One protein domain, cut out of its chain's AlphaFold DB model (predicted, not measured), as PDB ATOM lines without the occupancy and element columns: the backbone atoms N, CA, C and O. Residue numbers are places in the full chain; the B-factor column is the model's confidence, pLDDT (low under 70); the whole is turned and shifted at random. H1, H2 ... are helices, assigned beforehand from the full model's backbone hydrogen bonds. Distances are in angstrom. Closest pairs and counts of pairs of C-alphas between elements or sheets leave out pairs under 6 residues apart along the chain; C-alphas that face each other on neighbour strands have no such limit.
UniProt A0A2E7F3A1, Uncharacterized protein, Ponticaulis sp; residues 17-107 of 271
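This is residues 17 to 107 of the 271 residues of an uncharacterized protein of Ponticaulis sp (UniProt A0A2E7F3A1). H3 is the core of a four-helix bundle: H1 runs side by side with it, H2 folds back on H1 as a hairpin, and H6 packs on H2. Short H4 and tiny H5 pack on H3. The printed part has 91 residues, 66 of them in six named helices, with no named strand; its class is all helix, and it is compact, with a radius of gyration of the C-alphas of 12.0 A and spans of 35 by 25 by 24 A.

H1, residues 17 to 35, touches H2, residues 43 to 53, with residues 25 to 33 alone; the closest C-alphas, Cys 32 and Cys 43, are 5.7 A apart. The hub H3, residues 59 to 72, touches H1 at a shallow tilt of 7 degrees, the same way; C-alphas 31 and 70 are closest, 5.2 A. H3 touches H4, residues 76 to 83, at C-alphas 67 and 78, 4.7 A, and H5, residues 87 to 90, at C-alphas 61 and 89, 6.2 A. H6, residues 95 to 104, touches H2 at C-alphas 101 and 46, 6.3 A. Every O i to N i+4 pair is within hydrogen-bond range in H2, H3, H4 and H6, 12 of 15 in H1; H5 is too short.

H1 runs 28.1 A from C-alpha 17 at (-2.371, 5.632, -8.334), H3 20.1 A; H6 ends with C-alpha 104 at (18.038, 24.122, -11.148).

The printed part has no cut and no long link; pLDDT is under 70 at residues 17 to 23, 35 to 40 and 107.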
ATOM      1  N   ALA A  17      -3.575   4.914  -7.882       40.88
ATOM      2  CA  ALA A  17      -2.371   5.632  -8.334       40.88
ATOM      3  C   ALA A  17      -2.150   6.999  -7.649       40.88
ATOM      4  O   ALA A  17      -1.017   7.465  -7.523       40.88
ATOM      5  N   LEU A  18      -3.226   7.635  -7.176       43.31
ATOM      6  CA  LEU A  18      -3.166   8.975  -6.580       43.31
ATOM      7  C   LEU A  18      -2.655   8.962  -5.129       43.31
ATOM      8  O   LEU A  18      -2.025   9.923  -4.703       43.31
ATOM      9  N   GLY A  19      -2.885   7.878  -4.378       38.53
ATOM     10  CA  GLY A  19      -2.491   7.782  -2.964       38.53
ATOM     11  C   GLY A  19      -0.998   7.513  -2.739       38.53
ATOM     12  O   GLY A  19      -0.418   8.050  -1.802       38.53
ATOM     13  N   PHE A  20      -0.358   6.729  -3.611       51.72
ATOM     14  CA  PHE A  20       1.075   6.418  -3.497       51.72
ATOM     15  C   PHE A  20       1.969   7.572  -3.967       51.72
ATOM     16  O   PHE A  20       3.010   7.825  -3.368       51.72
ATOM     17  N   SER A  21       1.532   8.316  -4.987       54.53
ATOM     18  CA  SER A  21       2.267   9.475  -5.512       54.53
ATOM     19  C   SER A  21       2.333  10.628  -4.500       54.53
ATOM     20  O   SER A  21       3.345  11.322  -4.416       54.53
ATOM     21  N   ALA A  22       1.284  10.803  -3.686       59.91
ATOM     22  CA  ALA A  22       1.264  11.789  -2.606       59.91
ATOM     23  C   ALA A  22       2.279  11.440  -1.501       59.91
ATOM     24  O   ALA A  22       3.096  12.274  -1.133       59.91
ATOM     25  N   HIS A  23       2.307  10.177  -1.064       68.62
ATOM     26  CA  HIS A  23       3.206   9.729   0.002       68.62
ATOM     27  C   HIS A  23       4.692   9.805  -0.394       68.62
ATOM     28  O   HIS A  23       5.542  10.100   0.443       68.62
ATOM     29  N   ALA A  24       5.021   9.544  -1.660       73.38
ATOM     30  CA  ALA A  24       6.391   9.645  -2.156       73.38
ATOM     31  C   ALA A  24       6.843  11.113  -2.321       73.38
ATOM     32  O   ALA A  24       7.983  11.453  -2.012       73.38
ATOM     33  N   SER A  25       5.923  12.005  -2.706       75.75
ATOM     34  CA  SER A  25       6.174  13.454  -2.759       75.75
ATOM     35  C   SER A  25       6.404  14.059  -1.369       75.75
ATOM     36  O   SER A  25       7.228  14.961  -1.222       75.75
ATOM     37  N   ASP A  26       5.722  13.542  -0.343       82.06
ATOM     38  CA  ASP A  26       5.909  13.968   1.050       82.06
ATOM     39  C   ASP A  26       7.296  13.580   1.593       82.06
ATOM     40  O   ASP A  26       7.894  14.349   2.341       82.06
ATOM     41  N   VAL A  27       7.848  12.433   1.172       82.25
ATOM     42  CA  VAL A  27       9.222  12.017   1.521       82.25
ATOM     43  C   VAL A  27      10.249  12.983   0.927       82.25
ATOM     44  O   VAL A  27      11.125  13.459   1.643       82.25
ATOM     45  N   VAL A  28      10.105  13.336  -0.355       86.19
ATOM     46  CA  VAL A  28      10.994  14.296  -1.032       86.19
ATOM     47  C   VAL A  28      10.903  15.678  -0.384       86.19
ATOM     48  O   VAL A  28      11.924  16.306  -0.113       86.19
ATOM     49  N   ARG A  29       9.687  16.141  -0.078       88.00
ATOM     50  CA  ARG A  29       9.470  17.421   0.601       88.00
ATOM     51  C   ARG A  29      10.090  17.435   1.994       88.00
ATOM     52  O   ARG A  29      10.807  18.373   2.315       88.00
ATOM     53  N   SER A  30       9.856  16.392   2.787       85.44
ATOM     54  CA  SER A  30      10.405  16.289   4.139       85.44
ATOM     55  C   SER A  30      11.929  16.221   4.137       85.44
ATOM     56  O   SER A  30      12.540  16.809   5.019       85.44
ATOM     57  N   ALA A  31      12.546  15.522   3.179       84.50
ATOM     58  CA  ALA A  31      14.000  15.479   3.045       84.50
ATOM     59  C   ALA A  31      14.563  16.852   2.652       84.50
ATOM     60  O   ALA A  31      15.505  17.324   3.280       84.50
ATOM     61  N   CYS A  32      13.922  17.537   1.699       85.44
ATOM     62  CA  CYS A  32      14.291  18.901   1.325       85.44
ATOM     63  C   CYS A  32      14.187  19.871   2.510       85.44
ATOM     64  O   CYS A  32      15.104  20.641   2.762       85.44
ATOM     65  N   GLU A  33      13.092  19.814   3.274       83.94
ATOM     66  CA  GLU A  33      12.875  20.672   4.444       83.94
ATOM     67  C   GLU A  33      13.807  20.322   5.621       83.94
ATOM     68  O   GLU A  33      14.182  21.209   6.387       83.94
ATOM     69  N   ALA A  34      14.206  19.053   5.766       75.38
ATOM     70  CA  ALA A  34      15.129  18.598   6.808       75.38
ATOM     71  C   ALA A  34      16.592  18.973   6.519       75.38
ATOM     72  O   ALA A  34      17.315  19.342   7.444       75.38
ATOM     73  N   ASP A  35      17.011  18.937   5.252       69.00
ATOM     74  CA  ASP A  35      18.304  19.469   4.795       69.00
ATOM     75  C   ASP A  35      18.311  21.018   4.810       69.00
ATOM     76  O   ASP A  35      19.346  21.674   4.956       69.00
ATOM     77  N   ALA A  36      17.121  21.636   4.777       54.38
ATOM     78  CA  ALA A  36      16.891  23.081   4.798       54.38
ATOM     79  C   ALA A  36      17.001  23.766   6.176       54.38
ATOM     80  O   ALA A  36      16.459  24.858   6.357       54.38
ATOM     81  N   ALA A  37      17.791  23.245   7.116       54.56
ATOM     82  CA  ALA A  37      18.247  24.077   8.238       54.56
ATOM     83  C   ALA A  37      19.105  25.280   7.767       54.56
ATOM     84  O   ALA A  37      19.246  26.254   8.500       54.56
ATOM     85  N   ASN A  38      19.627  25.234   6.530       55.06
ATOM     86  CA  ASN A  38      20.501  26.253   5.931       55.06
ATOM     87  C   ASN A  38      19.963  26.878   4.619       55.06
ATOM     88  O   ASN A  38      20.617  27.740   4.039       55.06
ATOM     89  N   GLY A  39      18.776  26.477   4.143       57.66
ATOM     90  CA  GLY A  39      18.096  27.130   3.014       57.66
ATOM     91  C   GLY A  39      18.743  26.974   1.630       57.66
ATOM     92  O   GLY A  39      18.620  27.896   0.836       57.66
ATOM     93  N   TYR A  40      19.409  25.858   1.320       66.56
ATOM     94  CA  TYR A  40      20.127  25.664   0.046       66.56
ATOM     95  C   TYR A  40      19.241  25.363  -1.179       66.56
ATOM     96  O   TYR A  40      19.672  25.598  -2.307       66.56
ATOM     97  N   TYR A  41      18.002  24.895  -0.988       76.31
ATOM     98  CA  TYR A  41      17.112  24.482  -2.083       76.31
ATOM     99  C   TYR A  41      15.708  25.086  -1.974       76.31
ATOM    100  O   TYR A  41      15.136  25.226  -0.892       76.31
ATOM    101  N   ASN A  42      15.103  25.390  -3.122       85.19
ATOM    102  CA  ASN A  42      13.689  25.720  -3.236       85.19
ATOM    103  C   ASN A  42      12.857  24.428  -3.267       85.19
ATOM    104  O   ASN A  42      12.650  23.828  -4.323       85.19
ATOM    105  N   CYS A  43      12.332  24.016  -2.111       86.88
ATOM    106  CA  CYS A  43      11.598  22.753  -1.986       86.88
ATOM    107  C   CYS A  43      10.325  22.660  -2.840       86.88
ATOM    108  O   CYS A  43       9.915  21.556  -3.194       86.88
ATOM    109  N   ASN A  44       9.719  23.784  -3.242       86.56
ATOM    110  CA  ASN A  44       8.609  23.742  -4.199       86.56
ATOM    111  C   ASN A  44       9.105  23.357  -5.600       86.56
ATOM    112  O   ASN A  44       8.516  22.484  -6.229       86.56
ATOM    113  N   CYS A  45      10.233  23.924  -6.045       87.19
ATOM    114  CA  CYS A  45      10.878  23.538  -7.303       87.19
ATOM    115  C   CYS A  45      11.263  22.050  -7.305       87.19
ATOM    116  O   CYS A  45      10.978  21.341  -8.270       87.19
ATOM    117  N   VAL A  46      11.848  21.559  -6.205       88.94
ATOM    118  CA  VAL A  46      12.258  20.151  -6.071       88.94
ATOM    119  C   VAL A  46      11.056  19.208  -6.178       88.94
ATOM    120  O   VAL A  46      11.099  18.242  -6.938       88.94
ATOM    121  N   VAL A  47       9.960  19.495  -5.466       89.94
ATOM    122  CA  VAL A  47       8.750  18.654  -5.498       89.94
ATOM    123  C   VAL A  47       8.074  18.675  -6.872       89.94
ATOM    124  O   VAL A  47       7.611  17.631  -7.342       89.94
ATOM    125  N   ASP A  48       8.046  19.827  -7.546       89.19
ATOM    126  CA  ASP A  48       7.471  19.950  -8.889       89.19
ATOM    127  C   ASP A  48       8.277  19.147  -9.921       89.19
ATOM    128  O   ASP A  48       7.704  18.421 -10.741       89.19
ATOM    129  N   ARG A  49       9.614  19.206  -9.852       91.06
ATOM    130  CA  ARG A  49      10.485  18.434 -10.749       91.06
ATOM    131  C   ARG A  49      10.476  16.940 -10.452       91.06
ATOM    132  O   ARG A  49      10.409  16.155 -11.396       91.06
ATOM    133  N   TYR A  50      10.433  16.544  -9.180       92.56
ATOM    134  CA  TYR A  50      10.204  15.149  -8.800       92.56
ATOM    135  C   TYR A  50       8.886  14.625  -9.387       92.56
ATOM    136  O   TYR A  50       8.862  13.568 -10.015       92.56
ATOM    137  N   SER A  51       7.794  15.383  -9.244       89.56
ATOM    138  CA  SER A  51       6.475  14.986  -9.753       89.56
ATOM    139  C   SER A  51       6.476  14.809 -11.274       89.56
ATOM    140  O   SER A  51       5.838  13.894 -11.798       89.56
ATOM    141  N   ALA A  52       7.222  15.654 -11.992       88.94
ATOM    142  CA  ALA A  52       7.423  15.515 -13.430       88.94
ATOM    143  C   ALA A  52       8.245  14.260 -13.781       88.94
ATOM    144  O   ALA A  52       7.844  13.504 -14.666       88.94
ATOM    145  N   ALA A  53       9.344  14.005 -13.065       89.00
ATOM    146  CA  ALA A  53      10.212  12.843 -13.273       89.00
ATOM    147  C   ALA A  53       9.534  11.510 -12.903       89.00
ATOM    148  O   ALA A  53       9.796  10.481 -13.524       89.00
ATOM    149  N   ALA A  54       8.624  11.522 -11.926       89.25
ATOM    150  CA  ALA A  54       7.854  10.357 -11.501       89.25
ATOM    151  C   ALA A  54       6.694  10.003 -12.454       89.25
ATOM    152  O   ALA A  54       6.082   8.939 -12.324       89.25
ATOM    153  N   SER A  55       6.369  10.882 -13.405       89.38
ATOM    154  CA  SER A  55       5.238  10.702 -14.311       89.38
ATOM    155  C   SER A  55       5.426   9.483 -15.217       89.38
ATOM    156  O   SER A  55       6.399   9.373 -15.960       89.38
ATOM    157  N   GLY A  56       4.467   8.556 -15.173       84.38
ATOM    158  CA  GLY A  56       4.498   7.327 -15.971       84.38
ATOM    159  C   GLY A  56       5.290   6.175 -15.347       84.38
ATOM    160  O   GLY A  56       5.304   5.085 -15.920       84.38
ATOM    161  N   LEU A  57       5.891   6.378 -14.170       89.31
ATOM    162  CA  LEU A  57       6.518   5.314 -13.393       89.31
ATOM    163  C   LEU A  57       5.477   4.485 -12.628       89.31
ATOM    164  O   LEU A  57       4.385   4.953 -12.294       89.31
ATOM    165  N   ASN A  58       5.813   3.222 -12.358       88.44
ATOM    166  CA  ASN A  58       5.028   2.382 -11.456       88.44
ATOM    167  C   ASN A  58       5.375   2.668  -9.981       88.44
ATOM    168  O   ASN A  58       6.360   3.333  -9.687       88.44
ATOM    169  N   ALA A  59       4.600   2.122  -9.040       85.25
ATOM    170  CA  ALA A  59       4.757   2.424  -7.614       85.25
ATOM    171  C   ALA A  59       6.154   2.099  -7.044       85.25
ATOM    172  O   ALA A  59       6.664   2.849  -6.215       85.25
ATOM    173  N   GLU A  60       6.778   1.007  -7.493       86.19
ATOM    174  CA  GLU A  60       8.118   0.607  -7.048       86.19
ATOM    175  C   GLU A  60       9.179   1.586  -7.571       86.19
ATOM    176  O   GLU A  60      10.034   2.047  -6.818       86.19
ATOM    177  N   GLN A  61       9.062   1.989  -8.837       90.00
ATOM    178  CA  GLN A  61       9.930   2.986  -9.466       90.00
ATOM    179  C   GLN A  61       9.745   4.382  -8.853       90.00
ATOM    180  O   GLN A  61      10.725   5.068  -8.585       90.00
ATOM    181  N   THR A  62       8.505   4.799  -8.586       90.12
ATOM    182  CA  THR A  62       8.181   6.083  -7.947       90.12
ATOM    183  C   THR A  62       8.749   6.171  -6.529       90.12
ATOM    184  O   THR A  62       9.265   7.224  -6.147       90.12
ATOM    185  N   SER A  63       8.689   5.074  -5.766       88.69
ATOM    186  CA  SER A  63       9.272   4.997  -4.421       88.69
ATOM    187  C   SER A  63      10.798   5.038  -4.464       88.69
ATOM    188  O   SER A  63      11.404   5.819  -3.738       88.69
ATOM    189  N   ALA A  64      11.419   4.258  -5.352       89.00
ATOM    190  CA  ALA A  64      12.871   4.254  -5.513       89.00
ATOM    191  C   ALA A  64      13.406   5.618  -5.987       89.00
ATOM    192  O   ALA A  64      14.459   6.059  -5.533       89.00
ATOM    193  N   LEU A  65      12.664   6.317  -6.853       91.50
ATOM    194  CA  LEU A  65      12.999   7.679  -7.262       91.50
ATOM    195  C   LEU A  65      12.897   8.665  -6.090       91.50
ATOM    196  O   LEU A  65      13.774   9.505  -5.938       91.50
ATOM    197  N   ALA A  66      11.868   8.559  -5.244       91.31
ATOM    198  CA  ALA A  66      11.735   9.422  -4.066       91.31
ATOM    199  C   ALA A  66      12.888   9.228  -3.073       91.31
ATOM    200  O   ALA A  66      13.444  10.212  -2.588       91.31
ATOM    201  N   ASP A  67      13.286   7.977  -2.819       91.00
ATOM    202  CA  ASP A  67      14.430   7.674  -1.955       91.00
ATOM    203  C   ASP A  67      15.754   8.176  -2.557       91.00
ATOM    204  O   ASP A  67      16.623   8.640  -1.823       91.00
ATOM    205  N   LEU A  68      15.900   8.162  -3.887       90.00
ATOM    206  CA  LEU A  68      17.065   8.738  -4.561       90.00
ATOM    207  C   LEU A  68      17.136  10.263  -4.403       90.00
ATOM    208  O   LEU A  68      18.188  10.781  -4.039       90.00
ATOM    209  N   TYR A  69      16.023  10.970  -4.622       90.56
ATOM    210  CA  TYR A  69      15.931  12.417  -4.394       90.56
ATOM    211  C   TYR A  69      16.226  12.776  -2.929       90.56
ATOM    212  O   TYR A  69      17.001  13.690  -2.649       90.56
ATOM    213  N   ALA A  70      15.651  12.035  -1.981       88.19
ATOM    214  CA  ALA A  70      15.894  12.247  -0.558       88.19
ATOM    215  C   ALA A  70      17.358  11.967  -0.167       88.19
ATOM    216  O   ALA A  70      17.954  12.754   0.564       88.19
ATOM    217  N   ASN A  71      17.976  10.915  -0.715       87.44
ATOM    218  CA  ASN A  71      19.400  10.619  -0.527       87.44
ATOM    219  C   ASN A  71      20.299  11.756  -1.040       87.44
ATOM    220  O   ASN A  71      21.235  12.159  -0.354       87.44
ATOM    221  N   THR A  72      20.003  12.326  -2.215       85.56
ATOM    222  CA  THR A  72      20.777  13.468  -2.736       85.56
ATOM    223  C   THR A  72      20.664  14.726  -1.876       85.56
ATOM    224  O   THR A  72      21.561  15.560  -1.912       85.56
ATOM    225  N   MET A  73      19.610  14.828  -1.065       85.12
ATOM    226  CA  MET A  73      19.409  15.876  -0.059       85.12
ATOM    227  C   MET A  73      19.856  15.423   1.343       85.12
ATOM    228  O   MET A  73      19.336  15.883   2.348       85.12
ATOM    229  N   GLY A  74      20.776  14.457   1.436       81.69
ATOM    230  CA  GLY A  74      21.405  14.070   2.701       81.69
ATOM    231  C   GLY A  74      20.580  13.159   3.620       81.69
ATOM    232  O   GLY A  74      21.036  12.850   4.726       81.69
ATOM    233  N   ASP A  75      19.407  12.664   3.201       85.62
ATOM    234  CA  ASP A  75      18.627  11.714   4.007       85.62
ATOM    235  C   ASP A  75      19.301  10.329   4.028       85.62
ATOM    236  O   ASP A  75      19.130   9.480   3.149       85.62
ATOM    237  N   THR A  76      20.056  10.083   5.098       83.00
ATOM    238  CA  THR A  76      20.749   8.810   5.343       83.00
ATOM    239  C   THR A  76      19.815   7.596   5.428       83.00
ATOM    240  O   THR A  76      20.227   6.491   5.070       83.00
ATOM    241  N   ALA A  77      18.561   7.759   5.859       85.31
ATOM    242  CA  ALA A  77      17.597   6.662   5.892       85.31
ATOM    243  C   ALA A  77      17.083   6.345   4.481       85.31
ATOM    244  O   ALA A  77      16.881   5.174   4.151       85.31
ATOM    245  N   ALA A  78      16.909   7.366   3.638       85.69
ATOM    246  CA  ALA A  78      16.612   7.183   2.221       85.69
ATOM    247  C   ALA A  78      17.779   6.529   1.469       85.69
ATOM    248  O   ALA A  78      17.550   5.630   0.664       85.69
ATOM    249  N   ALA A  79      19.026   6.879   1.802       83.75
ATOM    250  CA  ALA A  79      20.215   6.231   1.248       83.75
ATOM    251  C   ALA A  79      20.225   4.710   1.505       83.75
ATOM    252  O   ALA A  79      20.520   3.926   0.600       83.75
ATOM    253  N   MET A  80      19.855   4.282   2.719       85.75
ATOM    254  CA  MET A  80      19.763   2.857   3.067       85.75
ATOM    255  C   MET A  80      18.643   2.145   2.302       85.75
ATOM    256  O   MET A  80      18.873   1.063   1.770       85.75
ATOM    257  N   ARG A  81      17.456   2.756   2.191       88.81
ATOM    258  CA  ARG A  81      16.339   2.182   1.417       88.81
ATOM    259  C   ARG A  81      16.660   2.098  -0.073       88.81
ATOM    260  O   ARG A  81      16.367   1.087  -0.705       88.81
ATOM    261  N   PHE A  82      17.320   3.117  -0.623       87.25
ATOM    262  CA  PHE A  82      17.742   3.123  -2.019       87.25
ATOM    263  C   PHE A  82      18.775   2.025  -2.317       87.25
ATOM    264  O   PHE A  82      18.713   1.392  -3.369       87.25
ATOM    265  N   ALA A  83      19.681   1.737  -1.377       85.69
ATOM    266  CA  ALA A  83      20.666   0.661  -1.518       85.69
ATOM    267  C   ALA A  83      20.042  -0.750  -1.597       85.69
ATOM    268  O   ALA A  83      20.687  -1.675  -2.088       85.69
ATOM    269  N   GLU A  84      18.799  -0.921  -1.135       89.00
ATOM    270  CA  GLU A  84      18.049  -2.184  -1.194       89.00
ATOM    271  C   GLU A  84      17.210  -2.332  -2.481       89.00
ATOM    272  O   GLU A  84      16.639  -3.398  -2.733       89.00
ATOM    273  N   VAL A  85      17.140  -1.291  -3.319       88.19
ATOM    274  CA  VAL A  85      16.380  -1.308  -4.576       88.19
ATOM    275  C   VAL A  85      16.993  -2.310  -5.556       88.19
ATOM    276  O   VAL A  85      18.209  -2.407  -5.722       88.19
ATOM    277  N   SER A  86      16.137  -3.064  -6.254       89.00
ATOM    278  CA  SER A  86      16.616  -4.038  -7.232       89.00
ATOM    279  C   SER A  86      17.381  -3.356  -8.385       89.00
ATOM    280  O   SER A  86      16.931  -2.325  -8.903       89.00
ATOM    281  N   PRO A  87      18.481  -3.948  -8.890       84.44
ATOM    282  CA  PRO A  87      19.230  -3.382 -10.016       84.44
ATOM    283  C   PRO A  87      18.374  -3.159 -11.272       84.44
ATOM    284  O   PRO A  87      18.596  -2.216 -12.027       84.44
ATOM    285  N   SER A  88      17.359  -4.004 -11.484       84.75
ATOM    286  CA  SER A  88      16.390  -3.854 -12.573       84.75
ATOM    287  C   SER A  88      15.538  -2.594 -12.456       84.75
ATOM    288  O   SER A  88      15.208  -2.006 -13.480       84.75
ATOM    289  N   VAL A  89      15.193  -2.167 -11.239       86.12
ATOM    290  CA  VAL A  89      14.447  -0.923 -11.010       86.12
ATOM    291  C   VAL A  89      15.379   0.275 -11.149       86.12
ATOM    292  O   VAL A  89      15.045   1.194 -11.892       86.12
ATOM    293  N   MET A  90      16.575   0.227 -10.551       84.19
ATOM    294  CA  MET A  90      17.579   1.300 -10.647       84.19
ATOM    295  C   MET A  90      17.897   1.700 -12.093       84.19
ATOM    296  O   MET A  90      17.914   2.883 -12.413       84.19
ATOM    297  N   MET A  91      18.085   0.722 -12.985       84.44
ATOM    298  CA  MET A  91      18.402   0.969 -14.401       84.44
ATOM    299  C   MET A  91      17.255   1.612 -15.198       84.44
ATOM    300  O   MET A  91      17.457   2.018 -16.339       84.44
ATOM    301  N   THR A  92      16.051   1.673 -14.626       85.81
ATOM    302  CA  THR A  92      14.871   2.290 -15.254       85.81
ATOM    303  C   THR A  92      14.539   3.665 -14.685       85.81
ATOM    304  O   THR A  92      13.594   4.297 -15.155       85.81
ATOM    305  N   LEU A  93      15.285   4.124 -13.677       88.31
ATOM    306  CA  LEU A  93      15.060   5.425 -13.065       88.31
ATOM    307  C   LEU A  93      15.649   6.551 -13.927       88.31
ATOM    308  O   LEU A  93      16.728   6.387 -14.501       88.31
ATOM    309  N   PRO A  94      14.985   7.716 -13.993       86.56
ATOM    310  CA  PRO A  94      15.508   8.894 -14.676       86.56
ATOM    311  C   PRO A  94      16.586   9.584 -13.821       86.56
ATOM    312  O   PRO A  94      16.328  10.609 -13.198       86.56
ATOM    313  N   LEU A  95      17.793   9.011 -13.762       84.88
ATOM    314  CA  LEU A  95      18.884   9.509 -12.908       84.88
ATOM    315  C   LEU A  95      19.324  10.936 -13.274       84.88
ATOM    316  O   LEU A  95      19.575  11.742 -12.381       84.88
ATOM    317  N   ASP A  96      19.339  11.263 -14.568       83.69
ATOM    318  CA  ASP A  96      19.701  12.600 -15.058       83.69
ATOM    319  C   ASP A  96      18.753  13.680 -14.510       83.69
ATOM    320  O   ASP A  96      19.187  14.761 -14.122       83.69
ATOM    321  N   ALA A  97      17.463  13.354 -14.355       82.44
ATOM    322  CA  ALA A  97      16.477  14.284 -13.808       82.44
ATOM    323  C   ALA A  97      16.760  14.654 -12.341       82.44
ATOM    324  O   ALA A  97      16.402  15.751 -11.906       82.44
ATOM    325  N   VAL A  98      17.411  13.765 -11.582       83.44
ATOM    326  CA  VAL A  98      17.824  14.036 -10.198       83.44
ATOM    327  C   VAL A  98      18.945  15.074 -10.186       83.44
ATOM    328  O   VAL A  98      18.825  16.078  -9.489       83.44
ATOM    329  N   GLY A  99      19.980  14.878 -11.011       79.75
ATOM    330  CA  GLY A  99      21.088  15.829 -11.165       79.75
ATOM    331  C   GLY A  99      20.610  17.210 -11.621       79.75
ATOM    332  O   GLY A  99      20.898  18.208 -10.963       79.75
ATOM    333  N   ASP A 100      19.766  17.252 -12.655       83.81
ATOM    334  CA  ASP A 100      19.179  18.492 -13.188       83.81
ATOM    335  C   ASP A 100      18.290  19.224 -12.171       83.81
ATOM    336  O   ASP A 100      18.054  20.432 -12.278       83.81
ATOM    337  N   THR A 101      17.715  18.499 -11.205       82.94
ATOM    338  CA  THR A 101      16.895  19.115 -10.155       82.94
ATOM    339  C   THR A 101      17.757  19.776  -9.090       82.94
ATOM    340  O   THR A 101      17.384  20.848  -8.620       82.94
ATOM    341  N   ILE A 102      18.901  19.181  -8.740       78.50
ATOM    342  CA  ILE A 102      19.841  19.766  -7.776       78.50
ATOM    343  C   ILE A 102      20.314  21.122  -8.293       78.50
ATOM    344  O   ILE A 102      20.158  22.113  -7.595       78.50
ATOM    345  N   GLU A 103      20.787  21.189  -9.537       77.12
ATOM    346  CA  GLU A 103      21.314  22.425 -10.126       77.12
ATOM    347  C   GLU A 103      20.233  23.506 -10.291       77.12
ATOM    348  O   GLU A 103      20.425  24.664  -9.933       77.12
ATOM    349  N   ALA A 104      19.054  23.136 -10.792       82.06
ATOM    350  CA  ALA A 104      18.038  24.122 -11.148       82.06
ATOM    351  C   ALA A 104      17.143  24.580  -9.988       82.06
ATOM    352  O   ALA A 104      16.398  25.550 -10.146       82.06
ATOM    353  N   CYS A 105      17.137  23.853  -8.870       85.06
ATOM    354  CA  CYS A 105      16.311  24.178  -7.711       85.06
ATOM    355  C   CYS A 105      17.122  24.701  -6.523       85.06
ATOM    356  O   CYS A 105      16.566  24.811  -5.428       85.06
ATOM    357  N   MET A 106      18.395  25.053  -6.717       80.00
ATOM    358  CA  MET A 106      19.165  25.807  -5.731       80.00
ATOM    359  C   MET A 106      18.484  27.142  -5.407       80.00
ATOM    360  O   MET A 106      17.868  27.785  -6.259       80.00
ATOM    361  N   ALA A 107      18.531  27.532  -4.137       68.12
ATOM    362  CA  ALA A 107      17.932  28.772  -3.672       68.12
ATOM    363  C   ALA A 107      18.863  29.971  -3.946       68.12
ATOM    364  O   ALA A 107      20.085  29.875  -3.854       68.12
TER     365      ALA A 107